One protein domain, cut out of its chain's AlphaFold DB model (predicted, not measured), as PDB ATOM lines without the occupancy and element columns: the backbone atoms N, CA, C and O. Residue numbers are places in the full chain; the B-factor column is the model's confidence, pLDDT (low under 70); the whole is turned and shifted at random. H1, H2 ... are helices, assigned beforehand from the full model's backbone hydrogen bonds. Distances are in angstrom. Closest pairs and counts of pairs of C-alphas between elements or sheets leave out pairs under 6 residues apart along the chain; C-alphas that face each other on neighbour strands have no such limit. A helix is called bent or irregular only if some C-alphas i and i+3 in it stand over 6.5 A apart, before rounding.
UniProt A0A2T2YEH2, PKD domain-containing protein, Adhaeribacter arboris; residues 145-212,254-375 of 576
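AT A GLANCE: This is residues 145 to 212 and 254 to 375 of the 576 residues of the protein "PKD domain-containing protein" of Adhaeribacter arboris (UniProt A0A2T2YEH2). Three helices, H5, H6 and H8, form an up-and-down bundle, each running against the one before it, and parts of H2 and H9 pack on H6. Loops with the short helices H3, H4 and H7 make a head beyond the start of H5, while H1 stands at the other end, near the end of H8. The printed part has 190 residues with nine named helices, H1 to H9 in chain order, and no named strand: the class is all helix. It is compact, with a radius of gyration of the C-alphas of 18.1 A and spans of 58 by 39 by 29 A.

IN THESE COORDINATES: H1, residues 148 to 161, begins at C-alpha (37.044, 29.342, -51.300) and is 21.6 A long. H2 is residues 173 to 184, H3 193 to 196 and H4 254 to 257. H5, residues 260 to 281, is 31.1 A long. H6 is residues 284 to 299, 20.6 A; it is irregular, only just, with C-alphas 296 and 299 6.6 A apart. H7 is residues 327 to 330 and H8 336 to 349, 20.1 A. H9, residues 356 to 373, is 25.6 A long and ends at C-alpha (13.898, 15.967, -43.112).

HOW THE PARTS SIT: H5 and H6 form a helical hairpin at a shallow tilt of 28 degrees; their closest C-alphas, of Val 271 and Ala 290, are 5.0 A apart. H5 touches H8, the same way, closest at C-alphas of Leu 272 and Ser 342, 4.8 A. H6, the hub, also touches H2, closest at C-alphas of Leu 183 and Leu 293, 6.1 A, and H9, closest at C-alphas of Thr 299 and Ala 361, 6.3 A. H3, H4 and H7 touch no helix. Every O i to N i+4 pair is within hydrogen-bond range in H2, H5, H6, H8 and H9, and 7 of 10 in H1; H3, H4 and H7 are too short for such a pair.

THE WHOLE: The C-alphas farthest apart, of Asn 163 and Val 319, are 58.8 A apart. Residues 213 to 253 are not printed, and C-alphas 212 and 254 are 10.3 A apart across the cut. The links H1 to H2 and H6 to H7 are long. Mean pLDDT of the printed part is 70.4; residues 145 to 202 are under 70, among others.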
ATOM      1  N   ALA A 145      35.850  19.743 -54.349       32.16
ATOM      2  CA  ALA A 145      35.066  20.907 -53.966       32.16
ATOM      3  C   ALA A 145      35.983  21.824 -53.146       32.16
ATOM      4  O   ALA A 145      36.044  21.755 -51.922       32.16
ATOM      5  N   SER A 146      36.761  22.667 -53.828       32.75
ATOM      6  CA  SER A 146      37.386  23.805 -53.161       32.75
ATOM      7  C   SER A 146      36.254  24.691 -52.640       32.75
ATOM      8  O   SER A 146      35.423  25.124 -53.437       32.75
ATOM      9  N   TYR A 147      36.210  24.976 -51.339       34.16
ATOM     10  CA  TYR A 147      35.254  25.915 -50.744       34.16
ATOM     11  C   TYR A 147      35.940  27.276 -50.469       34.16
ATOM     12  O   TYR A 147      36.175  27.613 -49.309       34.16
ATOM     13  N   PRO A 148      36.306  28.086 -51.487       33.34
ATOM     14  CA  PRO A 148      37.044  29.342 -51.300       33.34
ATOM     15  C   PRO A 148      36.282  30.393 -50.474       33.34
ATOM     16  O   PRO A 148      36.900  31.204 -49.788       33.34
ATOM     17  N   GLU A 149      34.947  30.333 -50.425       35.59
ATOM     18  CA  GLU A 149      34.127  31.186 -49.550       35.59
ATOM     19  C   GLU A 149      34.379  30.942 -48.047       35.59
ATOM     20  O   GLU A 149      34.145  31.820 -47.211       35.59
ATOM     21  N   TYR A 150      34.895  29.759 -47.695       33.06
ATOM     22  CA  TYR A 150      35.216  29.362 -46.324       33.06
ATOM     23  C   TYR A 150      36.420  30.137 -45.763       33.06
ATOM     24  O   TYR A 150      36.426  30.535 -44.597       33.06
ATOM     25  N   VAL A 151      37.411  30.428 -46.610       33.00
ATOM     26  CA  VAL A 151      38.646  31.139 -46.239       33.00
ATOM     27  C   VAL A 151      38.352  32.598 -45.866       33.00
ATOM     28  O   VAL A 151      38.886  33.112 -44.881       33.00
ATOM     29  N   THR A 152      37.432  33.247 -46.582       32.22
ATOM     30  CA  THR A 152      37.016  34.636 -46.323       32.22
ATOM     31  C   THR A 152      36.203  34.764 -45.029       32.22
ATOM     32  O   THR A 152      36.426  35.686 -44.241       32.22
ATOM     33  N   ALA A 153      35.310  33.807 -44.748       31.59
ATOM     34  CA  ALA A 153      34.568  33.756 -43.484       31.59
ATOM     35  C   ALA A 153      35.497  33.519 -42.277       31.59
ATOM     36  O   ALA A 153      35.312  34.121 -41.217       31.59
ATOM     37  N   LEU A 154      36.532  32.692 -42.456       33.00
ATOM     38  CA  LEU A 154      37.548  32.374 -41.452       33.00
ATOM     39  C   LEU A 154      38.449  33.577 -41.119       33.00
ATOM     40  O   LEU A 154      38.748  33.813 -39.947       33.00
ATOM     41  N   ALA A 155      38.849  34.364 -42.122       33.03
ATOM     42  CA  ALA A 155      39.644  35.579 -41.929       33.03
ATOM     43  C   ALA A 155      38.861  36.672 -41.180       33.03
ATOM     44  O   ALA A 155      39.373  37.272 -40.232       33.03
ATOM     45  N   ALA A 156      37.586  36.869 -41.537       33.97
ATOM     46  CA  ALA A 156      36.703  37.816 -40.859       33.97
ATOM     47  C   ALA A 156      36.429  37.420 -39.398       33.97
ATOM     48  O   ALA A 156      36.299  38.287 -38.539       33.97
ATOM     49  N   LEU A 157      36.366  36.121 -39.097       34.00
ATOM     50  CA  LEU A 157      36.156  35.608 -37.745       34.00
ATOM     51  C   LEU A 157      37.407  35.740 -36.860       34.00
ATOM     52  O   LEU A 157      37.296  36.183 -35.719       34.00
ATOM     53  N   LYS A 158      38.599  35.427 -37.395       34.84
ATOM     54  CA  LYS A 158      39.891  35.564 -36.692       34.84
ATOM     55  C   LYS A 158      40.189  37.011 -36.283       34.84
ATOM     56  O   LYS A 158      40.657  37.240 -35.173       34.84
ATOM     57  N   ALA A 159      39.867  37.984 -37.136       34.50
ATOM     58  CA  ALA A 159      40.057  39.406 -36.839       34.50
ATOM     59  C   ALA A 159      39.098  39.952 -35.756       34.50
ATOM     60  O   ALA A 159      39.379  40.988 -35.158       34.50
ATOM     61  N   ARG A 160      37.969  39.274 -35.491       36.25
ATOM     62  CA  ARG A 160      36.883  39.758 -34.613       36.25
ATOM     63  C   ARG A 160      37.019  39.384 -33.135       36.25
ATOM     64  O   ARG A 160      36.350  40.006 -32.318       36.25
ATOM     65  N   ILE A 161      37.824  38.379 -32.788       35.94
ATOM     66  CA  ILE A 161      37.827  37.793 -31.430       35.94
ATOM     67  C   ILE A 161      38.841  38.463 -30.502       35.94
ATOM     68  O   ILE A 161      38.581  38.558 -29.307       35.94
ATOM     69  N   GLY A 162      39.946  38.999 -31.030       34.16
ATOM     70  CA  GLY A 162      41.001  39.608 -30.212       34.16
ATOM     71  C   GLY A 162      41.630  38.633 -29.198       34.16
ATOM     72  O   GLY A 162      41.098  37.576 -28.880       34.16
ATOM     73  N   ASN A 163      42.797  38.980 -28.663       35.66
ATOM     74  CA  ASN A 163      43.566  38.120 -27.750       35.66
ATOM     75  C   ASN A 163      43.002  38.030 -26.309       35.66
ATOM     76  O   ASN A 163      43.693  37.541 -25.421       35.66
ATOM     77  N   ASN A 164      41.767  38.478 -26.054       35.84
ATOM     78  CA  ASN A 164      41.185  38.527 -24.708       35.84
ATOM     79  C   ASN A 164      40.124  37.431 -24.517       35.84
ATOM     80  O   ASN A 164      38.925  37.702 -24.444       35.84
ATOM     81  N   SER A 165      40.581  36.181 -24.433       38.00
ATOM     82  CA  SER A 165      39.759  35.031 -24.035       38.00
ATOM     83  C   SER A 165      39.474  35.062 -22.523       38.00
ATOM     84  O   SER A 165      40.406  35.279 -21.743       38.00
ATOM     85  N   PRO A 166      38.243  34.768 -22.060       34.66
ATOM     86  CA  PRO A 166      38.037  34.327 -20.684       34.66
ATOM     87  C   PRO A 166      38.917  33.094 -20.446       34.66
ATOM     88  O   PRO A 166      38.906  32.164 -21.254       34.66
ATOM     89  N   LYS A 167      39.700  33.083 -19.364       37.72
ATOM     90  CA  LYS A 167      40.507  31.922 -18.965       37.72
ATOM     91  C   LYS A 167      39.582  30.791 -18.495       37.72
ATOM     92  O   LYS A 167      39.388  30.607 -17.302       37.72
ATOM     93  N   VAL A 168      38.998  30.039 -19.424       42.81
ATOM     94  CA  VAL A 168      38.401  28.731 -19.128       42.81
ATOM     95  C   VAL A 168      39.550  27.727 -19.175       42.81
ATOM     96  O   VAL A 168      39.901  27.230 -20.240       42.81
ATOM     97  N   SER A 169      40.241  27.534 -18.049       40.06
ATOM     98  CA  SER A 169      41.523  26.819 -18.041       40.06
ATOM     99  C   SER A 169      41.390  25.295 -18.081       40.06
ATOM    100  O   SER A 169      42.314  24.650 -18.562       40.06
ATOM    101  N   THR A 170      40.276  24.712 -17.621       50.12
ATOM    102  CA  THR A 170      40.132  23.246 -17.487       50.12
ATOM    103  C   THR A 170      38.671  22.794 -17.387       50.12
ATOM    104  O   THR A 170      37.907  23.365 -16.612       50.12
ATOM    105  N   LEU A 171      38.289  21.739 -18.124       48.12
ATOM    106  CA  LEU A 171      37.034  21.001 -17.889       48.12
ATOM    107  C   LEU A 171      37.033  20.354 -16.501       48.12
ATOM    108  O   LEU A 171      38.072  19.882 -16.039       48.12
ATOM    109  N   SER A 172      35.860  20.249 -15.874       44.94
ATOM    110  CA  SER A 172      35.730  19.498 -14.623       44.94
ATOM    111  C   SER A 172      36.033  18.010 -14.832       44.94
ATOM    112  O   SER A 172      35.679  17.423 -15.863       44.94
ATOM    113  N   SER A 173      36.652  17.376 -13.831       39.66
ATOM    114  CA  SER A 173      36.991  15.946 -13.863       39.66
ATOM    115  C   SER A 173      35.767  15.063 -14.122       39.66
ATOM    116  O   SER A 173      35.865  14.109 -14.884       39.66
ATOM    117  N   ASN A 174      34.587  15.416 -13.599       40.72
ATOM    118  CA  ASN A 174      33.354  14.650 -13.828       40.72
ATOM    119  C   ASN A 174      32.878  14.726 -15.282       40.72
ATOM    120  O   ASN A 174      32.476  13.710 -15.852       40.72
ATOM    121  N   THR A 175      32.994  15.895 -15.918       42.94
ATOM    122  CA  THR A 175      32.692  16.032 -17.348       42.94
ATOM    123  C   THR A 175      33.662  15.195 -18.179       42.94
ATOM    124  O   THR A 175      33.242  14.481 -19.088       42.94
ATOM    125  N   LEU A 176      34.953  15.205 -17.834       50.00
ATOM    126  CA  LEU A 176      35.963  14.384 -18.503       50.00
ATOM    127  C   LEU A 176      35.730  12.882 -18.312       50.00
ATOM    128  O   LEU A 176      35.858  12.135 -19.280       50.00
ATOM    129  N   THR A 177      35.350  12.441 -17.113       46.50
ATOM    130  CA  THR A 177      35.009  11.044 -16.813       46.50
ATOM    131  C   THR A 177      33.775  10.592 -17.587       46.50
ATOM    132  O   THR A 177      33.827   9.545 -18.228       46.50
ATOM    133  N   ARG A 178      32.698  11.392 -17.617       54.69
ATOM    134  CA  ARG A 178      31.502  11.111 -18.432       54.69
ATOM    135  C   ARG A 178      31.843  11.004 -19.917       54.69
ATOM    136  O   ARG A 178      31.433  10.054 -20.576       54.69
ATOM    137  N   ILE A 179      32.627  11.946 -20.441       50.12
ATOM    138  CA  ILE A 179      33.070  11.939 -21.842       50.12
ATOM    139  C   ILE A 179      33.902  10.689 -22.138       50.12
ATOM    140  O   ILE A 179      33.682  10.028 -23.150       50.12
ATOM    141  N   ASN A 180      34.839  10.334 -21.256       51.25
ATOM    142  CA  ASN A 180      35.644   9.123 -21.403       51.25
ATOM    143  C   ASN A 180      34.768   7.860 -21.350       51.25
ATOM    144  O   ASN A 180      34.954   6.967 -22.170       51.25
ATOM    145  N   TYR A 181      33.773   7.807 -20.460       51.56
ATOM    146  CA  TYR A 181      32.781   6.731 -20.436       51.56
ATOM    147  C   TYR A 181      32.032   6.631 -21.772       51.56
ATOM    148  O   TYR A 181      31.947   5.548 -22.351       51.56
ATOM    149  N   ASN A 182      31.586   7.755 -22.334       52.03
ATOM    150  CA  ASN A 182      30.895   7.785 -23.625       52.03
ATOM    151  C   ASN A 182      31.792   7.384 -24.809       52.03
ATOM    152  O   ASN A 182      31.296   6.812 -25.775       52.03
ATOM    153  N   LEU A 183      33.109   7.600 -24.722       51.94
ATOM    154  CA  LEU A 183      34.081   7.058 -25.682       51.94
ATOM    155  C   LEU A 183      34.239   5.534 -25.565       51.94
ATOM    156  O   LEU A 183      34.536   4.872 -26.557       51.94
ATOM    157  N   THR A 184      34.042   4.974 -24.366       45.22
ATOM    158  CA  THR A 184      34.092   3.520 -24.121       45.22
ATOM    159  C   THR A 184      32.772   2.800 -24.374       45.22
ATOM    160  O   THR A 184      32.775   1.574 -24.513       45.22
ATOM    161  N   LEU A 185      31.653   3.527 -24.465       42.78
ATOM    162  CA  LEU A 185      30.386   2.964 -24.915       42.78
ATOM    163  C   LEU A 185      30.561   2.489 -26.357       42.78
ATOM    164  O   LEU A 185      30.443   3.266 -27.299       42.78
ATOM    165  N   LYS A 186      30.843   1.192 -26.513       40.59
ATOM    166  CA  LYS A 186      30.745   0.471 -27.779       40.59
ATOM    167  C   LYS A 186      29.282   0.485 -28.213       40.59
ATOM    168  O   LYS A 186      28.438   0.011 -27.446       40.59
ATOM    169  N   PRO A 187      28.952   0.994 -29.406       39.72
ATOM    170  CA  PRO A 187      27.556   1.026 -29.832       39.72
ATOM    171  C   PRO A 187      27.050  -0.305 -30.400       39.72
ATOM    172  O   PRO A 187      26.536  -0.398 -31.509       39.72
ATOM    173  N   ASP A 188      27.090  -1.321 -29.545       38.47
ATOM    174  CA  ASP A 188      26.135  -2.429 -29.584       38.47
ATOM    175  C   ASP A 188      24.762  -1.999 -29.003       38.47
ATOM    176  O   ASP A 188      23.902  -2.836 -28.727       38.47
ATOM    177  N   THR A 189      24.555  -0.692 -28.774       43.81
ATOM    178  CA  THR A 189      23.592  -0.134 -27.812       43.81
ATOM    179  C   THR A 189      22.422   0.652 -28.393       43.81
ATOM    180  O   THR A 189      21.562   1.037 -27.598       43.81
ATOM    181  N   TYR A 190      22.302   0.837 -29.715       50.19
ATOM    182  CA  TYR A 190      20.975   1.151 -30.254       50.19
ATOM    183  C   TYR A 190      20.063  -0.028 -29.938       50.19
ATOM    184  O   TYR A 190      20.364  -1.180 -30.273       50.19
ATOM    185  N   ASN A 191      18.991   0.248 -29.205       47.78
ATOM    186  CA  ASN A 191      18.163  -0.805 -28.649       47.78
ATOM    187  C   ASN A 191      17.583  -1.664 -29.794       47.78
ATOM    188  O   ASN A 191      17.005  -1.133 -30.741       47.78
ATOM    189  N   ASN A 192      17.682  -2.997 -29.675       49.81
ATOM    190  CA  ASN A 192      17.170  -4.008 -30.616       49.81
ATOM    191  C   ASN A 192      15.673  -3.854 -30.944       49.81
ATOM    192  O   ASN A 192      15.128  -4.654 -31.681       49.81
ATOM    193  N   SER A 193      14.960  -2.877 -30.396       46.09
ATOM    194  CA  SER A 193      13.507  -2.822 -30.406       46.09
ATOM    195  C   SER A 193      12.905  -2.646 -31.802       46.09
ATOM    196  O   SER A 193      11.949  -3.345 -32.108       46.09
ATOM    197  N   ALA A 194      13.490  -1.839 -32.699       50.28
ATOM    198  CA  ALA A 194      13.039  -1.805 -34.101       50.28
ATOM    199  C   ALA A 194      13.196  -3.175 -34.796       50.28
ATOM    200  O   ALA A 194      12.365  -3.546 -35.622       50.28
ATOM    201  N   ILE A 195      14.225  -3.945 -34.419       52.88
ATOM    202  CA  ILE A 195      14.448  -5.325 -34.878       52.88
ATOM    203  C   ILE A 195      13.468  -6.293 -34.201       52.88
ATOM    204  O   ILE A 195      12.887  -7.140 -34.869       52.88
ATOM    205  N   ASN A 196      13.216  -6.135 -32.901       45.44
ATOM    206  CA  ASN A 196      12.298  -6.963 -32.117       45.44
ATOM    207  C   ASN A 196      10.838  -6.779 -32.566       45.44
ATOM    208  O   ASN A 196      10.044  -7.702 -32.428       45.44
ATOM    209  N   TYR A 197      10.492  -5.617 -33.128       51.94
ATOM    210  CA  TYR A 197       9.212  -5.370 -33.803       51.94
ATOM    211  C   TYR A 197       9.225  -5.755 -35.298       51.94
ATOM    212  O   TYR A 197       8.229  -5.544 -35.984       51.94
ATOM    213  N   GLY A 198      10.332  -6.295 -35.826       54.16
ATOM    214  CA  GLY A 198      10.469  -6.707 -37.231       54.16
ATOM    215  C   GLY A 198      10.496  -5.555 -38.245       54.16
ATOM    216  O   GLY A 198      10.366  -5.786 -39.443       54.16
ATOM    217  N   LEU A 199      10.656  -4.311 -37.785       53.50
ATOM    218  CA  LEU A 199      10.611  -3.093 -38.607       53.50
ATOM    219  C   LEU A 199      11.975  -2.720 -39.199       53.50
ATOM    220  O   LEU A 199      12.073  -1.831 -40.046       53.50
ATOM    221  N   SER A 200      13.046  -3.364 -38.738       60.03
ATOM    222  CA  SER A 200      14.391  -3.149 -39.248       60.03
ATOM    223  C   SER A 200      15.263  -4.390 -39.118       60.03
ATOM    224  O   SER A 200      15.085  -5.195 -38.213       60.03
ATOM    225  N   THR A 201      16.251  -4.507 -40.002       59.59
ATOM    226  CA  THR A 201      17.327  -5.505 -39.928       59.59
ATOM    227  C   THR A 201      18.627  -4.928 -39.365       59.59
ATOM    228  O   THR A 201      19.567  -5.676 -39.111       59.59
ATOM    229  N   THR A 202      18.701  -3.606 -39.153       69.38
ATOM    230  CA  THR A 202      19.892  -2.922 -38.630       69.38
ATOM    231  C   THR A 202      19.621  -2.303 -37.268       69.38
ATOM    232  O   THR A 202      18.576  -1.692 -37.041       69.38
ATOM    233  N   LYS A 203      20.596  -2.418 -36.360       71.50
ATOM    234  CA  LYS A 203      20.537  -1.774 -35.043       71.50
ATOM    235  C   LYS A 203      20.756  -0.271 -35.142       71.50
ATOM    236  O   LYS A 203      20.285   0.451 -34.293       71.50
ATOM    237  N   ARG A 204      21.377   0.236 -36.209       81.06
ATOM    238  CA  ARG A 204      21.763   1.654 -36.369       81.06
ATOM    239  C   ARG A 204      20.598   2.653 -36.466       81.06
ATOM    240  O   ARG A 204      20.803   3.863 -36.571       81.06
ATOM    241  N   ASN A 205      19.369   2.154 -36.476       83.94
ATOM    242  CA  ASN A 205      18.164   2.959 -36.492       83.94
ATOM    243  C   ASN A 205      17.777   3.353 -35.069       83.94
ATOM    244  O   ASN A 205      17.287   2.516 -34.319       83.94
ATOM    245  N   ALA A 206      17.940   4.633 -34.738       85.31
ATOM    246  CA  ALA A 206      17.519   5.151 -33.442       85.31
ATOM    247  C   ALA A 206      16.020   4.900 -33.201       85.31
ATOM    248  O   ALA A 206      15.182   5.213 -34.058       85.31
ATOM    249  N   TYR A 207      15.706   4.365 -32.022       85.81
ATOM    250  CA  TYR A 207      14.360   4.055 -31.563       85.81
ATOM    251  C   TYR A 207      14.075   4.749 -30.231       85.81
ATOM    252  O   TYR A 207      14.754   4.518 -29.230       85.81
ATOM    253  N   THR A 208      13.022   5.563 -30.184       86.44
ATOM    254  CA  THR A 208      12.600   6.239 -28.947       86.44
ATOM    255  C   THR A 208      11.085   6.218 -28.800       86.44
ATOM    256  O   THR A 208      10.355   6.109 -29.786       86.44
ATOM    257  N   LEU A 209      10.604   6.362 -27.565       86.81
ATOM    258  CA  LEU A 209       9.193   6.607 -27.275       86.81
ATOM    259  C   LEU A 209       8.978   8.091 -26.945       86.81
ATOM    260  O   LEU A 209       9.837   8.695 -26.298       86.81
ATOM    261  N   PRO A 210       7.847   8.693 -27.347       89.38
ATOM    262  CA  PRO A 210       7.517  10.050 -26.945       89.38
ATOM    263  C   PRO A 210       7.172  10.086 -25.447       89.38
ATOM    264  O   PRO A 210       6.412   9.238 -24.970       89.38
ATOM    265  N   PRO A 211       7.651  11.094 -24.693       86.50
ATOM    266  CA  PRO A 211       7.609  11.089 -23.230       86.50
ATOM    267  C   PRO A 211       6.196  11.114 -22.647       86.50
ATOM    268  O   PRO A 211       5.996  10.682 -21.527       86.50
ATOM    269  N   TYR A 212       5.200  11.609 -23.377       86.81
ATOM    270  CA  TYR A 212       3.856  11.842 -22.836       86.81
ATOM    271  C   TYR A 212       2.827  10.799 -23.262       86.81
ATOM    272  O   TYR A 212       1.633  11.066 -23.183       86.81
ATOM    273  N   GLU A 254       8.763   4.518 -18.834       82.25
ATOM    274  CA  GLU A 254       9.148   3.524 -19.838       82.25
ATOM    275  C   GLU A 254      10.063   4.097 -20.928       82.25
ATOM    276  O   GLU A 254      10.859   3.366 -21.520       82.25
ATOM    277  N   THR A 255      10.015   5.410 -21.182       78.25
ATOM    278  CA  THR A 255      10.917   6.031 -22.155       78.25
ATOM    279  C   THR A 255      12.388   5.852 -21.784       78.25
ATOM    280  O   THR A 255      13.218   5.808 -22.685       78.25
ATOM    281  N   SER A 256      12.729   5.694 -20.497       72.38
ATOM    282  CA  SER A 256      14.117   5.486 -20.051       72.38
ATOM    283  C   SER A 256      14.665   4.089 -20.373       72.38
ATOM    284  O   SER A 256      15.880   3.899 -20.419       72.38
ATOM    285  N   ILE A 257      13.788   3.119 -20.662       77.50
ATOM    286  CA  ILE A 257      14.179   1.782 -21.136       77.50
ATOM    287  C   ILE A 257      14.825   1.885 -22.530       77.50
ATOM    288  O   ILE A 257      15.728   1.119 -22.879       77.50
ATOM    289  N   TYR A 258      14.398   2.867 -23.328       75.25
ATOM    290  CA  TYR A 258      14.906   3.139 -24.670       75.25
ATOM    291  C   TYR A 258      15.991   4.214 -24.619       75.25
ATOM    292  O   TYR A 258      15.727   5.414 -24.688       75.25
ATOM    293  N   LYS A 259      17.240   3.760 -24.496       74.31
ATOM    294  CA  LYS A 259      18.393   4.621 -24.196       74.31
ATOM    295  C   LYS A 259      18.773   5.601 -25.308       74.31
ATOM    296  O   LYS A 259      19.430   6.598 -25.020       74.31
ATOM    297  N   ASP A 260      18.338   5.368 -26.545       78.69
ATOM    298  CA  ASP A 260      18.741   6.155 -27.718       78.69
ATOM    299  C   ASP A 260      18.425   7.650 -27.569       78.69
ATOM    300  O   ASP A 260      19.232   8.485 -27.973       78.69
ATOM    301  N   ALA A 261      17.299   8.006 -26.938       75.06
ATOM    302  CA  ALA A 261      16.961   9.404 -26.659       75.06
ATOM    303  C   ALA A 261      18.016  10.068 -25.757       75.06
ATOM    304  O   ALA A 261      18.476  11.173 -26.049       75.06
ATOM    305  N   GLY A 262      18.432   9.368 -24.698       73.50
ATOM    306  CA  GLY A 262      19.486   9.821 -23.794       73.50
ATOM    307  C   GLY A 262      20.844   9.905 -24.490       73.50
ATOM    308  O   GLY A 262      21.552  10.891 -24.318       73.50
ATOM    309  N   TYR A 263      21.187   8.933 -25.340       74.81
ATOM    310  CA  TYR A 263      22.448   8.955 -26.091       74.81
ATOM    311  C   TYR A 263      22.534  10.123 -27.075       74.81
ATOM    312  O   TYR A 263      23.549  10.817 -27.097       74.81
ATOM    313  N   ILE A 264      21.470  10.381 -27.848       78.38
ATOM    314  CA  ILE A 264      21.412  11.513 -28.786       78.38
ATOM    315  C   ILE A 264      21.628  12.836 -28.037       78.38
ATOM    316  O   ILE A 264      22.450  13.655 -28.450       78.38
ATOM    317  N   GLN A 265      20.922  13.033 -26.918       74.44
ATOM    318  CA  GLN A 265      21.043  14.242 -26.101       74.44
ATOM    319  C   GLN A 265      22.436  14.388 -25.484       74.44
ATOM    320  O   GLN A 265      23.037  15.461 -25.563       74.44
ATOM    321  N   GLN A 266      22.973  13.312 -24.909       70.25
ATOM    322  CA  GLN A 266      24.250  13.349 -24.209       70.25
ATOM    323  C   GLN A 266      25.425  13.591 -25.158       70.25
ATOM    324  O   GLN A 266      26.287  14.414 -24.863       70.25
ATOM    325  N   ILE A 267      25.453  12.923 -26.314       77.88
ATOM    326  CA  ILE A 267      26.535  13.086 -27.292       77.88
ATOM    327  C   ILE A 267      26.515  14.487 -27.888       77.88
ATOM    328  O   ILE A 267      27.571  15.107 -28.002       77.88
ATOM    329  N   ALA A 268      25.333  15.024 -28.202       77.75
ATOM    330  CA  ALA A 268      25.212  16.410 -28.634       77.75
ATOM    331  C   ALA A 268      25.768  17.384 -27.583       77.75
ATOM    332  O   ALA A 268      26.551  18.277 -27.911       77.75
ATOM    333  N   ALA A 269      25.423  17.174 -26.309       70.25
ATOM    334  CA  ALA A 269      25.895  18.008 -25.215       70.25
ATOM    335  C   ALA A 269      27.410  17.911 -24.980       70.25
ATOM    336  O   ALA A 269      28.067  18.938 -24.785       70.25
ATOM    337  N   ASP A 270      27.968  16.702 -25.011       72.94
ATOM    338  CA  ASP A 270      29.393  16.447 -24.794       72.94
ATOM    339  C   ASP A 270      30.244  17.012 -25.922       72.94
ATOM    340  O   ASP A 270      31.224  17.708 -25.663       72.94
ATOM    341  N   VAL A 271      29.844  16.754 -27.169       80.69
ATOM    342  CA  VAL A 271      30.538  17.275 -28.345       80.69
ATOM    343  C   VAL A 271      30.542  18.798 -28.304       80.69
ATOM    344  O   VAL A 271      31.616  19.383 -28.403       80.69
ATOM    345  N   LEU A 272      29.395  19.439 -28.048       77.75
ATOM    346  CA  LEU A 272      29.332  20.896 -27.928       77.75
ATOM    347  C   LEU A 272      30.244  21.439 -26.829       77.75
ATOM    348  O   LEU A 272      30.970  22.409 -27.049       77.75
ATOM    349  N   THR A 273      30.230  20.802 -25.660       70.75
ATOM    350  CA  THR A 273      31.085  21.190 -24.535       70.75
ATOM    351  C   THR A 273      32.559  21.120 -24.935       70.75
ATOM    352  O   THR A 273      33.287  22.101 -24.796       70.75
ATOM    353  N   LEU A 274      32.996  19.999 -25.510       75.50
ATOM    354  CA  LEU A 274      34.372  19.809 -25.971       75.50
ATOM    355  C   LEU A 274      34.764  20.797 -27.072       75.50
ATOM    356  O   LEU A 274      35.860  21.349 -27.030       75.50
ATOM    357  N   GLY A 275      33.876  21.049 -28.036       75.94
ATOM    358  CA  GLY A 275      34.108  22.004 -29.114       75.94
ATOM    359  C   GLY A 275      34.320  23.424 -28.594       75.94
ATOM    360  O   GLY A 275      35.231  24.111 -29.052       75.94
ATOM    361  N   VAL A 276      33.525  23.860 -27.613       67.25
ATOM    362  CA  VAL A 276      33.677  25.185 -26.988       67.25
ATOM    363  C   VAL A 276      34.981  25.280 -26.207       67.25
ATOM    364  O   VAL A 276      35.707  26.264 -26.352       67.25
ATOM    365  N   TYR A 277      35.318  24.257 -25.423       67.19
ATOM    366  CA  TYR A 277      36.579  24.246 -24.686       67.19
ATOM    367  C   TYR A 277      37.778  24.262 -25.631       67.19
ATOM    368  O   TYR A 277      38.654  25.105 -25.462       67.19
ATOM    369  N   PHE A 278      37.777  23.433 -26.678       76.12
ATOM    370  CA  PHE A 278      38.803  23.475 -27.720       76.12
ATOM    371  C   PHE A 278      38.916  24.860 -28.363       76.12
ATOM    372  O   PHE A 278      40.016  25.376 -28.555       76.12
ATOM    373  N   TYR A 279      37.783  25.481 -28.685       68.44
ATOM    374  CA  TYR A 279      37.759  26.789 -29.322       68.44
ATOM    375  C   TYR A 279      38.493  27.856 -28.496       68.44
ATOM    376  O   TYR A 279      39.301  28.606 -29.049       68.44
ATOM    377  N   TYR A 280      38.250  27.898 -27.182       59.88
ATOM    378  CA  TYR A 280      38.852  28.890 -26.290       59.88
ATOM    379  C   TYR A 280      40.264  28.525 -25.816       59.88
ATOM    380  O   TYR A 280      41.102  29.422 -25.710       59.88
ATOM    381  N   SER A 281      40.546  27.247 -25.548       64.50
ATOM    382  CA  SER A 281      41.839  26.807 -25.004       64.50
ATOM    383  C   SER A 281      42.879  26.461 -26.072       64.50
ATOM    384  O   SER A 281      44.071  26.468 -25.779       64.50
ATOM    385  N   SER A 282      42.446  26.152 -27.301       72.38
ATOM    386  CA  SER A 282      43.247  25.490 -28.349       72.38
ATOM    387  C   SER A 282      43.756  24.089 -28.000       72.38
ATOM    388  O   SER A 282      44.559  23.540 -28.757       72.38
ATOM    389  N   ASP A 283      43.332  23.502 -26.882       77.50
ATOM    390  CA  ASP A 283      43.816  22.188 -26.466       77.50
ATOM    391  C   ASP A 283      43.227  21.090 -27.362       77.50
ATOM    392  O   ASP A 283      42.037  20.762 -27.299       77.50
ATOM    393  N   GLN A 284      44.089  20.497 -28.192       86.31
ATOM    394  CA  GLN A 284      43.726  19.424 -29.115       86.31
ATOM    395  C   GLN A 284      43.189  18.182 -28.392       86.31
ATOM    396  O   GLN A 284      42.469  17.400 -29.006       86.31
ATOM    397  N   SER A 285      43.454  18.001 -27.094       81.00
ATOM    398  CA  SER A 285      42.874  16.903 -26.317       81.00
ATOM    399  C   SER A 285      41.338  16.943 -26.328       81.00
ATOM    400  O   SER A 285      40.691  15.904 -26.496       81.00
ATOM    401  N   TYR A 286      40.737  18.137 -26.258       77.44
ATOM    402  CA  TYR A 286      39.289  18.313 -26.346       77.44
ATOM    403  C   TYR A 286      38.769  18.042 -27.759       77.44
ATOM    404  O   TYR A 286      37.767  17.340 -27.924       77.44
ATOM    405  N   ALA A 287      39.482  18.522 -28.781       83.19
ATOM    406  CA  ALA A 287      39.142  18.256 -30.176       83.19
ATOM    407  C   ALA A 287      39.190  16.757 -30.508       83.19
ATOM    408  O   ALA A 287      38.264  16.234 -31.126       83.19
ATOM    409  N   ASN A 288      40.223  16.052 -30.045       83.19
ATOM    410  CA  ASN A 288      40.400  14.618 -30.257       83.19
ATOM    411  C   ASN A 288      39.227  13.821 -29.669       83.19
ATOM    412  O   ASN A 288      38.685  12.941 -30.339       83.19
ATOM    413  N   LYS A 289      38.782  14.163 -28.451       80.88
ATOM    414  CA  LYS A 289      37.612  13.527 -27.824       80.88
ATOM    415  C   LYS A 289      36.319  13.836 -28.576       80.88
ATOM    416  O   LYS A 289      35.526  12.925 -28.805       80.88
ATOM    417  N   ALA A 290      36.119  15.084 -29.003       83.50
ATOM    418  CA  ALA A 290      34.928  15.467 -29.759       83.50
ATOM    419  C   ALA A 290      34.847  14.701 -31.086       83.50
ATOM    420  O   ALA A 290      33.817  14.113 -31.406       83.50
ATOM    421  N   VAL A 291      35.957  14.648 -31.829       88.94
ATOM    422  CA  VAL A 291      36.045  13.908 -33.092       88.94
ATOM    423  C   VAL A 291      35.828  12.411 -32.880       88.94
ATOM    424  O   VAL A 291      35.121  11.793 -33.670       88.94
ATOM    425  N   ALA A 292      36.376  11.820 -31.819       83.25
ATOM    426  CA  ALA A 292      36.171  10.404 -31.524       83.25
ATOM    427  C   ALA A 292      34.695  10.073 -31.219       83.25
ATOM    428  O   ALA A 292      34.174   9.088 -31.749       83.25
ATOM    429  N   LEU A 293      33.991  10.923 -30.458       81.38
ATOM    430  CA  LEU A 293      32.544  10.783 -30.235       81.38
ATOM    431  C   LEU A 293      31.762  10.884 -31.550       81.38
ATOM    432  O   LEU A 293      30.905  10.045 -31.827       81.38
ATOM    433  N   LEU A 294      32.089  11.870 -32.391       87.38
ATOM    434  CA  LEU A 294      31.430  12.050 -33.684       87.38
ATOM    435  C   LEU A 294      31.680  10.862 -34.633       87.38
ATOM    436  O   LEU A 294      30.737  10.365 -35.250       87.38
ATOM    437  N   LYS A 295      32.919  10.350 -34.703       84.81
ATOM    438  CA  LYS A 295      33.275   9.142 -35.471       84.81
ATOM    439  C   LYS A 295      32.453   7.936 -35.017       84.81
ATOM    440  O   LYS A 295      31.882   7.232 -35.850       84.81
ATOM    441  N   SER A 296      32.360   7.724 -33.703       80.56
ATOM    442  CA  SER A 296      31.619   6.603 -33.113       80.56
ATOM    443  C   SER A 296      30.119   6.671 -33.417       80.56
ATOM    444  O   SER A 296      29.526   5.664 -33.813       80.56
ATOM    445  N   PHE A 297      29.522   7.858 -33.278       83.31
ATOM    446  CA  PHE A 297      28.070   8.024 -33.307       83.31
ATOM    447  C   PHE A 297      27.479   8.358 -34.678       83.31
ATOM    448  O   PHE A 297      26.285   8.166 -34.863       83.31
ATOM    449  N   PHE A 298      28.254   8.819 -35.661       85.12
ATOM    450  CA  PHE A 298      27.698   9.208 -36.969       85.12
ATOM    451  C   PHE A 298      28.259   8.401 -38.133       85.12
ATOM    452  O   PHE A 298      27.500   7.855 -38.934       85.12
ATOM    453  N   THR A 299      29.584   8.296 -38.234       81.44
ATOM    454  CA  THR A 299      30.225   7.767 -39.450       81.44
ATOM    455  C   THR A 299      30.631   6.306 -39.341       81.44
ATOM    456  O   THR A 299      30.892   5.670 -40.359       81.44
ATOM    457  N   SER A 300      30.702   5.753 -38.131       80.62
ATOM    458  CA  SER A 300      31.028   4.343 -37.941       80.62
ATOM    459  C   SER A 300      29.996   3.433 -38.609       80.62
ATOM    460  O   SER A 300      28.785   3.569 -38.420       80.62
ATOM    461  N   THR A 301      30.483   2.453 -39.367       77.94
ATOM    462  CA  THR A 301      29.641   1.482 -40.075       77.94
ATOM    463  C   THR A 301      28.996   0.469 -39.140       77.94
ATOM    464  O   THR A 301      27.920  -0.035 -39.454       77.94
ATOM    465  N   THR A 302      29.613   0.211 -37.986       73.88
ATOM    466  CA  THR A 302      29.085  -0.681 -36.948       73.88
ATOM    467  C   THR A 302      28.089   0.053 -36.055       73.88
ATOM    468  O   THR A 302      27.085  -0.519 -35.643       73.88
ATOM    469  N   THR A 303      28.363   1.327 -35.766       73.81
ATOM    470  CA  THR A 303      27.848   1.967 -34.553       73.81
ATOM    471  C   THR A 303      27.199   3.325 -34.758       73.81
ATOM    472  O   THR A 303      26.604   3.852 -33.825       73.81
ATOM    473  N   GLY A 304      27.306   3.909 -35.950       78.94
ATOM    474  CA  GLY A 304      26.767   5.236 -36.214       78.94
ATOM    475  C   GLY A 304      25.244   5.240 -36.328       78.94
ATOM    476  O   GLY A 304      24.649   4.291 -36.827       78.94
ATOM    477  N   MET A 305      24.590   6.327 -35.950       87.25
ATOM    478  CA  MET A 305      23.179   6.558 -36.227       87.25
ATOM    479  C   MET A 305      22.949   6.557 -37.738       87.25
ATOM    480  O   MET A 305      23.751   7.107 -38.495       87.25
ATOM    481  N   MET A 306      21.854   5.974 -38.216       88.25
ATOM    482  CA  MET A 306      21.417   6.215 -39.593       88.25
ATOM    483  C   MET A 306      20.928   7.665 -39.744       88.25
ATOM    484  O   MET A 306      20.288   8.183 -38.824       88.25
ATOM    485  N   PRO A 307      21.172   8.328 -40.890       93.69
ATOM    486  CA  PRO A 307      20.794   9.722 -41.111       93.69
ATOM    487  C   PRO A 307      19.287   9.874 -41.397       93.69
ATOM    488  O   PRO A 307      18.874  10.391 -42.429       93.69
ATOM    489  N   HIS A 308      18.435   9.431 -40.468       92.38
ATOM    490  CA  HIS A 308      16.988   9.645 -40.507       92.38
ATOM    491  C   HIS A 308      16.321   9.447 -39.132       92.38
ATOM    492  O   HIS A 308      16.834   8.738 -38.267       92.38
ATOM    493  N   SER A 309      15.097   9.954 -38.960       92.38
ATOM    494  CA  SER A 309      14.285   9.802 -37.738       92.38
ATOM    495  C   SER A 309      13.076   8.863 -37.917       92.38
ATOM    496  O   SER A 309      11.983   9.104 -37.396       92.38
ATOM    497  N   LYS A 310      13.243   7.764 -38.674       91.56
ATOM    498  CA  LYS A 310      12.156   6.810 -38.988       91.56
ATOM    499  C   LYS A 310      11.417   6.306 -37.741       91.56
ATOM    500  O   LYS A 310      10.188   6.378 -37.728       91.56
ATOM    501  N   PHE A 311      12.146   5.897 -36.701       90.31
ATOM    502  CA  PHE A 311      11.606   5.253 -35.491       90.31
ATOM    503  C   PHE A 311      11.823   6.071 -34.209       90.31
ATOM    504  O   PHE A 311      11.797   5.540 -33.103       90.31
ATOM    505  N   ILE A 312      12.028   7.378 -34.344       90.69
ATOM    506  CA  ILE A 312      12.134   8.283 -33.201       90.69
ATOM    507  C   ILE A 312      10.729   8.773 -32.844       90.69
ATOM    508  O   ILE A 312      10.011   9.268 -33.710       90.69
ATOM    509  N   GLU A 313      10.361   8.638 -31.573       91.19
ATOM    510  CA  GLU A 313       9.039   8.908 -31.007       91.19
ATOM    511  C   GLU A 313       7.920   8.007 -31.558       91.19
ATOM    512  O   GLU A 313       6.894   8.468 -32.060       91.19
ATOM    513  N   VAL A 314       8.108   6.693 -31.437       91.06
ATOM    514  CA  VAL A 314       7.098   5.674 -31.763       91.06
ATOM    515  C   VAL A 314       5.996   5.653 -30.706       91.06
ATOM    516  O   VAL A 314       6.254   5.468 -29.520       91.06
ATOM    517  N   ILE A 315       4.742   5.788 -31.138       90.19
ATOM    518  CA  ILE A 315       3.573   5.627 -30.266       90.19
ATOM    519  C   ILE A 315       3.116   4.167 -30.344       90.19
ATOM    520  O   ILE A 315       2.584   3.726 -31.365       90.19
ATOM    521  N   LYS A 316       3.319   3.411 -29.262       85.88
ATOM    522  CA  LYS A 316       2.983   1.983 -29.191       85.88
ATOM    523  C   LYS A 316       1.494   1.714 -29.425       85.88
ATOM    524  O   LYS A 316       0.625   2.442 -28.939       85.88
ATOM    525  N   GLY A 317       1.210   0.687 -30.228       83.69
ATOM    526  CA  GLY A 317      -0.133   0.325 -30.689       83.69
ATOM    527  C   GLY A 317      -0.815   1.316 -31.634       83.69
ATOM    528  O   GLY A 317      -1.970   1.110 -32.002       83.69
ATOM    529  N   ASN A 318      -0.147   2.403 -32.032       85.50
ATOM    530  CA  ASN A 318      -0.745   3.370 -32.938       85.50
ATOM    531  C   ASN A 318      -0.669   2.878 -34.392       85.50
ATOM    532  O   ASN A 318       0.352   3.011 -35.075       85.50
ATOM    533  N   VAL A 319      -1.785   2.326 -34.868       84.12
ATOM    534  CA  VAL A 319      -1.923   1.769 -36.222       84.12
ATOM    535  C   VAL A 319      -1.742   2.812 -37.329       84.12
ATOM    536  O   VAL A 319      -1.280   2.472 -38.418       84.12
ATOM    537  N   ASP A 320      -2.012   4.088 -37.040       83.06
ATOM    538  CA  ASP A 320      -1.912   5.186 -38.005       83.06
ATOM    539  C   ASP A 320      -0.469   5.518 -38.394       83.06
ATOM    540  O   ASP A 320      -0.240   6.145 -39.436       83.06
ATOM    541  N   TRP A 321       0.492   5.136 -37.548       86.25
ATOM    542  CA  TRP A 321       1.924   5.324 -37.782       86.25
ATOM    543  C   TRP A 321       2.632   4.040 -38.214       86.25
ATOM    544  O   TRP A 321       3.811   4.091 -38.551       86.25
ATOM    545  N   LYS A 322       1.933   2.894 -38.257       86.44
ATOM    546  CA  LYS A 322       2.462   1.606 -38.750       86.44
ATOM    547  C   LYS A 322       3.834   1.235 -38.145       86.44
ATOM    548  O   LYS A 322       4.696   0.707 -38.838       86.44
ATOM    549  N   GLY A 323       4.048   1.557 -36.866       83.88
ATOM    550  CA  GLY A 323       5.301   1.289 -36.143       83.88
ATOM    551  C   GLY A 323       6.425   2.318 -36.339       83.88
ATOM    552  O   GLY A 323       7.467   2.209 -35.697       83.88
ATOM    553  N   TYR A 324       6.230   3.336 -37.176       89.94
ATOM    554  CA  TYR A 324       7.153   4.462 -37.313       89.94
ATOM    555  C   TYR A 324       6.888   5.525 -36.240       89.94
ATOM    556  O   TYR A 324       5.835   5.567 -35.603       89.94
ATOM    557  N   GLY A 325       7.861   6.413 -36.054       90.06
ATOM    558  CA  GLY A 325       7.713   7.587 -35.201       90.06
ATOM    559  C   GLY A 325       6.647   8.566 -35.702       90.06
ATOM    560  O   GLY A 325       6.293   8.542 -36.880       90.06
ATOM    561  N   SER A 326       6.174   9.470 -34.845       88.50
ATOM    562  CA  SER A 326       5.358  10.622 -35.260       88.50
ATOM    563  C   SER A 326       6.214  11.789 -35.778       88.50
ATOM    564  O   SER A 326       7.444  11.736 -35.791       88.50
ATOM    565  N   SER A 327       5.573  12.874 -36.225       88.69
ATOM    566  CA  SER A 327       6.258  14.110 -36.660       88.69
ATOM    567  C   SER A 327       7.075  14.782 -35.549       88.69
ATOM    568  O   SER A 327       8.055  15.469 -35.823       88.69
ATOM    569  N   SER A 328       6.718  14.547 -34.290       85.94
ATOM    570  CA  SER A 328       7.461  15.010 -33.118       85.94
ATOM    571  C   SER A 328       8.855  14.375 -32.994       85.94
ATOM    572  O   SER A 328       9.747  14.987 -32.412       85.94
ATOM    573  N   GLY A 329       9.112  13.253 -33.680       86.44
ATOM    574  CA  GLY A 329      10.456  12.695 -33.835       86.44
ATOM    575  C   GLY A 329      11.452  13.637 -34.526       86.44
ATOM    576  O   GLY A 329      12.653  13.491 -34.323       86.44
ATOM    577  N   PHE A 330      10.988  14.638 -35.288       87.81
ATOM    578  CA  PHE A 330      11.862  15.708 -35.784       87.81
ATOM    579  C   PHE A 330      12.342  16.649 -34.674       87.81
ATOM    580  O   PHE A 330      13.393  17.255 -34.812       87.81
ATOM    581  N   VAL A 331      11.598  16.804 -33.579       81.94
ATOM    582  CA  VAL A 331      11.998  17.659 -32.447       81.94
ATOM    583  C   VAL A 331      12.893  16.913 -31.479       81.94
ATOM    584  O   VAL A 331      13.836  17.501 -30.966       81.94
ATOM    585  N   ALA A 332      12.679  15.610 -31.296       85.62
ATOM    586  CA  ALA A 332      13.578  14.770 -30.506       85.62
ATOM    587  C   ALA A 332      15.042  14.807 -30.995       85.62
ATOM    588  O   ALA A 332      15.953  14.499 -30.228       85.62
ATOM    589  N   THR A 333      15.280  15.214 -32.247       89.12
ATOM    590  CA  THR A 333      16.613  15.386 -32.840       89.12
ATOM    591  C   THR A 333      17.106  16.835 -32.884       89.12
ATOM    592  O   THR A 333      18.165  17.091 -33.445       89.12
ATOM    593  N   GLU A 334      16.403  17.799 -32.282       87.25
ATOM    594  CA  GLU A 334      16.784  19.225 -32.315       87.25
ATOM    595  C   GLU A 334      18.199  19.501 -31.795       87.25
ATOM    596  O   GLU A 334      18.897  20.383 -32.301       87.25
ATOM    597  N   VAL A 335      18.644  18.697 -30.828       81.62
ATOM    598  CA  VAL A 335      19.975  18.767 -30.219       81.62
ATOM    599  C   VAL A 335      21.087  18.468 -31.222       81.62
ATOM    600  O   VAL A 335      22.224  18.862 -31.007       81.62
ATOM    601  N   LEU A 336      20.785  17.859 -32.372       87.88
ATOM    602  CA  LEU A 336      21.760  17.696 -33.451       87.88
ATOM    603  C   LEU A 336      22.213  19.048 -34.043       87.88
ATOM    604  O   LEU A 336      23.249  19.113 -34.702       87.88
ATOM    605  N   THR A 337      21.500  20.149 -33.777       85.31
ATOM    606  CA  THR A 337      22.004  21.496 -34.097       85.31
ATOM    607  C   THR A 337      23.199  21.910 -33.233       85.31
ATOM    608  O   THR A 337      24.076  22.604 -33.745       85.31
ATOM    609  N   ASP A 338      23.309  21.417 -31.992       80.44
ATOM    610  CA  ASP A 338      24.490  21.623 -31.135       80.44
ATOM    611  C   ASP A 338      25.729  20.943 -31.748       80.44
ATOM    612  O   ASP A 338      26.849  21.451 -31.678       80.44
ATOM    613  N   ILE A 339      25.525  19.804 -32.415       84.69
ATOM    614  CA  ILE A 339      26.582  19.077 -33.125       84.69
ATOM    615  C   ILE A 339      27.048  19.854 -34.349       84.69
ATOM    616  O   ILE A 339      28.254  19.971 -34.566       84.69
ATOM    617  N   ALA A 340      26.116  20.425 -35.115       79.62
ATOM    618  CA  ALA A 340      26.450  21.303 -36.231       79.62
ATOM    619  C   ALA A 340      27.310  22.496 -35.774       79.62
ATOM    620  O   ALA A 340      28.316  22.807 -36.412       79.62
ATOM    621  N   ASP A 341      26.968  23.118 -34.643       74.56
ATOM    622  CA  ASP A 341      27.753  24.215 -34.072       74.56
ATOM    623  C   ASP A 341      29.142  23.766 -33.625       74.56
ATOM    624  O   ASP A 341      30.146  24.371 -34.000       74.56
ATOM    625  N   SER A 342      29.219  22.678 -32.861       78.62
ATOM    626  CA  SER A 342      30.497  22.151 -32.397       78.62
ATOM    627  C   SER A 342      31.412  21.746 -33.545       78.62
ATOM    628  O   SER A 342      32.615  21.993 -33.498       78.62
ATOM    629  N   PHE A 343      30.858  21.120 -34.581       82.12
ATOM    630  CA  PHE A 343      31.612  20.737 -35.763       82.12
ATOM    631  C   PHE A 343      32.237  21.967 -36.428       82.12
ATOM    632  O   PHE A 343      33.419  21.952 -36.771       82.12
ATOM    633  N   GLN A 344      31.505  23.083 -36.500       75.69
ATOM    634  CA  GLN A 344      32.052  24.350 -36.983       75.69
ATOM    635  C   GLN A 344      33.162  24.902 -36.083       75.69
ATOM    636  O   GLN A 344      34.164  25.386 -36.609       75.69
ATOM    637  N   LEU A 345      33.037  24.812 -34.753       73.56
ATOM    638  CA  LEU A 345      34.106  25.227 -33.832       73.56
ATOM    639  C   LEU A 345      35.396  24.439 -34.074       73.56
ATOM    640  O   LEU A 345      36.467  25.041 -34.171       73.56
ATOM    641  N   LEU A 346      35.283  23.113 -34.215       80.75
ATOM    642  CA  LEU A 346      36.408  22.218 -34.495       80.75
ATOM    643  C   LEU A 346      37.100  22.605 -35.810       80.75
ATOM    644  O   LEU A 346      38.320  22.774 -35.836       80.75
ATOM    645  N   ARG A 347      36.327  22.828 -36.881       76.25
ATOM    646  CA  ARG A 347      36.864  23.230 -38.191       76.25
ATOM    647  C   ARG A 347      37.538  24.601 -38.152       76.25
ATOM    648  O   ARG A 347      38.650  24.765 -38.639       76.25
ATOM    649  N   ILE A 348      36.872  25.603 -37.575       66.62
ATOM    650  CA  ILE A 348      37.360  26.992 -37.530       66.62
ATOM    651  C   ILE A 348      38.643  27.105 -36.708       66.62
ATOM    652  O   ILE A 348      39.539  27.881 -37.056       66.62
ATOM    653  N   ARG A 349      38.721  26.365 -35.598       75.75
ATOM    654  CA  ARG A 349      39.885  26.402 -34.715       75.75
ATOM    655  C   ARG A 349      41.031  25.512 -35.207       75.75
ATOM    656  O   ARG A 349      42.163  25.743 -34.794       75.75
ATOM    657  N   GLY A 350      40.766  24.586 -36.131       77.81
ATOM    658  CA  GLY A 350      41.775  23.711 -36.729       77.81
ATOM    659  C   GLY A 350      42.064  22.485 -35.863       77.81
ATOM    660  O   GLY A 350      43.188  22.294 -35.398       77.81
ATOM    661  N   ALA A 351      41.036  21.680 -35.598       84.81
ATOM    662  CA  ALA A 351      41.168  20.401 -34.907       84.81
ATOM    663  C   ALA A 351      42.035  19.426 -35.723       84.81
ATOM    664  O   ALA A 351      41.654  19.044 -36.823       84.81
ATOM    665  N   SER A 352      43.164  18.968 -35.177       85.25
ATOM    666  CA  SER A 352      44.081  18.072 -35.904       85.25
ATOM    667  C   SER A 352      43.497  16.681 -36.160       85.25
ATOM    668  O   SER A 352      43.879  16.019 -37.117       85.25
ATOM    669  N   ALA A 353      42.570  16.227 -35.309       85.62
ATOM    670  CA  ALA A 353      41.872  14.954 -35.495       85.62
ATOM    671  C   ALA A 353      40.791  14.998 -36.588       85.62
ATOM    672  O   ALA A 353      40.297  13.941 -36.991       85.62
ATOM    673  N   LEU A 354      40.399  16.193 -37.043       85.25
ATOM    674  CA  LEU A 354      39.410  16.371 -38.098       85.25
ATOM    675  C   LEU A 354      40.089  16.263 -39.470       85.25
ATOM    676  O   LEU A 354      40.367  17.262 -40.121       85.25
ATOM    677  N   ASP A 355      40.396  15.033 -39.874       84.75
ATOM    678  CA  ASP A 355      40.920  14.743 -41.208       84.75
ATOM    679  C   ASP A 355      39.853  14.941 -42.308       84.75
ATOM    680  O   ASP A 355      38.650  14.827 -42.054       84.75
ATOM    681  N   ASP A 356      40.295  15.211 -43.543       78.88
ATOM    682  CA  ASP A 356      39.413  15.514 -44.687       78.88
ATOM    683  C   ASP A 356      38.407  14.390 -44.984       78.88
ATOM    684  O   ASP A 356      37.271  14.643 -45.400       78.88
ATOM    685  N   VAL A 357      38.811  13.134 -44.763       81.75
ATOM    686  CA  VAL A 357      37.965  11.956 -44.995       81.75
ATOM    687  C   VAL A 357      36.794  11.967 -44.017       81.75
ATOM    688  O   VAL A 357      35.638  11.805 -44.414       81.75
ATOM    689  N   PHE A 358      37.080  12.192 -42.739       85.12
ATOM    690  CA  PHE A 358      36.067  12.264 -41.705       85.12
ATOM    691  C   PHE A 358      35.194  13.515 -41.828       85.12
ATOM    692  O   PHE A 358      33.976  13.411 -41.682       85.12
ATOM    693  N   GLU A 359      35.775  14.677 -42.136       82.94
ATOM    694  CA  GLU A 359      35.008  15.898 -42.397       82.94
ATOM    695  C   GLU A 359      33.994  15.677 -43.528       82.94
ATOM    696  O   GLU A 359      32.809  15.987 -43.369       82.94
ATOM    697  N   THR A 360      34.428  15.053 -44.626       81.69
ATOM    698  CA  THR A 360      33.558  14.695 -45.754       81.69
ATOM    699  C   THR A 360      32.446  13.738 -45.324       81.69
ATOM    700  O   THR A 360      31.277  13.974 -45.632       81.69
ATOM    701  N   ALA A 361      32.773  12.685 -44.569       83.12
ATOM    702  CA  ALA A 361      31.789  11.713 -44.093       83.12
ATOM    703  C   ALA A 361      30.743  12.340 -43.151       83.12
ATOM    704  O   ALA A 361      29.554  12.036 -43.255       83.12
ATOM    705  N   MET A 362      31.158  13.250 -42.265       87.25
ATOM    706  CA  MET A 362      30.246  13.990 -41.389       87.25
ATOM    707  C   MET A 362      29.322  14.920 -42.175       87.25
ATOM    708  O   MET A 362      28.113  14.930 -41.940       87.25
ATOM    709  N   LEU A 363      29.863  15.682 -43.130       84.06
ATOM    710  CA  LEU A 363      29.060  16.556 -43.989       84.06
ATOM    711  C   LEU A 363      28.074  15.759 -44.850       84.06
ATOM    712  O   LEU A 363      26.945  16.215 -45.052       84.06
ATOM    713  N   GLN A 364      28.460  14.565 -45.307       86.75
ATOM    714  CA  GLN A 364      27.562  13.657 -46.014       86.75
ATOM    715  C   GLN A 364      26.435  13.172 -45.099       86.75
ATOM    716  O   GLN A 364      25.273  13.304 -45.465       86.75
ATOM    717  N   TRP A 365      26.747  12.715 -43.881       93.81
ATOM    718  CA  TRP A 365      25.725  12.284 -42.922       93.81
ATOM    719  C   TRP A 365      24.703  13.395 -42.636       93.81
ATOM    720  O   TRP A 365      23.495  13.162 -42.665       93.81
ATOM    721  N   ILE A 366      25.175  14.628 -42.417       89.75
ATOM    722  CA  ILE A 366      24.302  15.791 -42.180       89.75
ATOM    723  C   ILE A 366      23.484  16.125 -43.433       89.75
ATOM    724  O   ILE A 366      22.312  16.479 -43.320       89.75
ATOM    725  N   THR A 367      24.073  15.992 -44.625       89.44
ATOM    726  CA  THR A 367      23.371  16.186 -45.902       89.44
ATOM    727  C   THR A 367      22.251  15.166 -46.085       89.44
ATOM    728  O   THR A 367      21.147  15.554 -46.466       89.44
ATOM    729  N   ASP A 368      22.504  13.899 -45.766       94.44
ATOM    730  CA  ASP A 368      21.520  12.821 -45.863       94.44
ATOM    731  C   ASP A 368      20.388  13.014 -44.846       94.44
ATOM    732  O   ASP A 368      19.212  12.893 -45.196       94.44
ATOM    733  N   PHE A 369      20.721  13.398 -43.608       96.50
ATOM    734  CA  PHE A 369      19.730  13.662 -42.562       96.50
ATOM    735  C   PHE A 369      18.855  14.864 -42.918       96.50
ATOM    736  O   PHE A 369      17.629  14.801 -42.814       96.50
ATOM    737  N   TRP A 370      19.468  15.945 -43.409       96.12
ATOM    738  CA  TRP A 370      18.749  17.098 -43.942       96.12
ATOM    739  C   TRP A 370      17.834  16.700 -45.105       96.12
ATOM    740  O   TRP A 370      16.654  17.035 -45.079       96.12
ATOM    741  N   GLY A 371      18.340  15.924 -46.070       96.19
ATOM    742  CA  GLY A 371      17.568  15.447 -47.218       96.19
ATOM    743  C   GLY A 371      16.382  14.567 -46.818       96.19
ATOM    744  O   GLY A 371      15.312  14.673 -47.418       96.19
ATOM    745  N   TYR A 372      16.529  13.753 -45.766       96.19
ATOM    746  CA  TYR A 372      15.406  13.057 -45.144       96.19
ATOM    747  C   TYR A 372      14.391  14.067 -44.596       96.19
ATOM    748  O   TYR A 372      13.236  14.044 -45.005       96.19
ATOM    749  N   MET A 373      14.808  14.996 -43.732       95.94
ATOM    750  CA  MET A 373      13.898  15.967 -43.112       95.94
ATOM    751  C   MET A 373      13.161  16.849 -44.123       95.94
ATOM    752  O   MET A 373      12.034  17.243 -43.856       95.94
ATOM    753  N   THR A 374      13.769  17.168 -45.264       95.12
ATOM    754  CA  THR A 374      13.206  18.092 -46.258       95.12
ATOM    755  C   THR A 374      12.671  17.394 -47.501       95.12
ATOM    756  O   THR A 374      12.510  18.047 -48.532       95.12
ATOM    757  N   LYS A 375      12.424  16.080 -47.443       95.12
ATOM    758  CA  LYS A 375      11.971  15.312 -48.604       95.12
ATOM    759  C   LYS A 375      10.693  15.910 -49.197       95.12
ATOM    760  O   LYS A 375       9.671  16.026 -48.525       95.12
TER     761      LYS A 375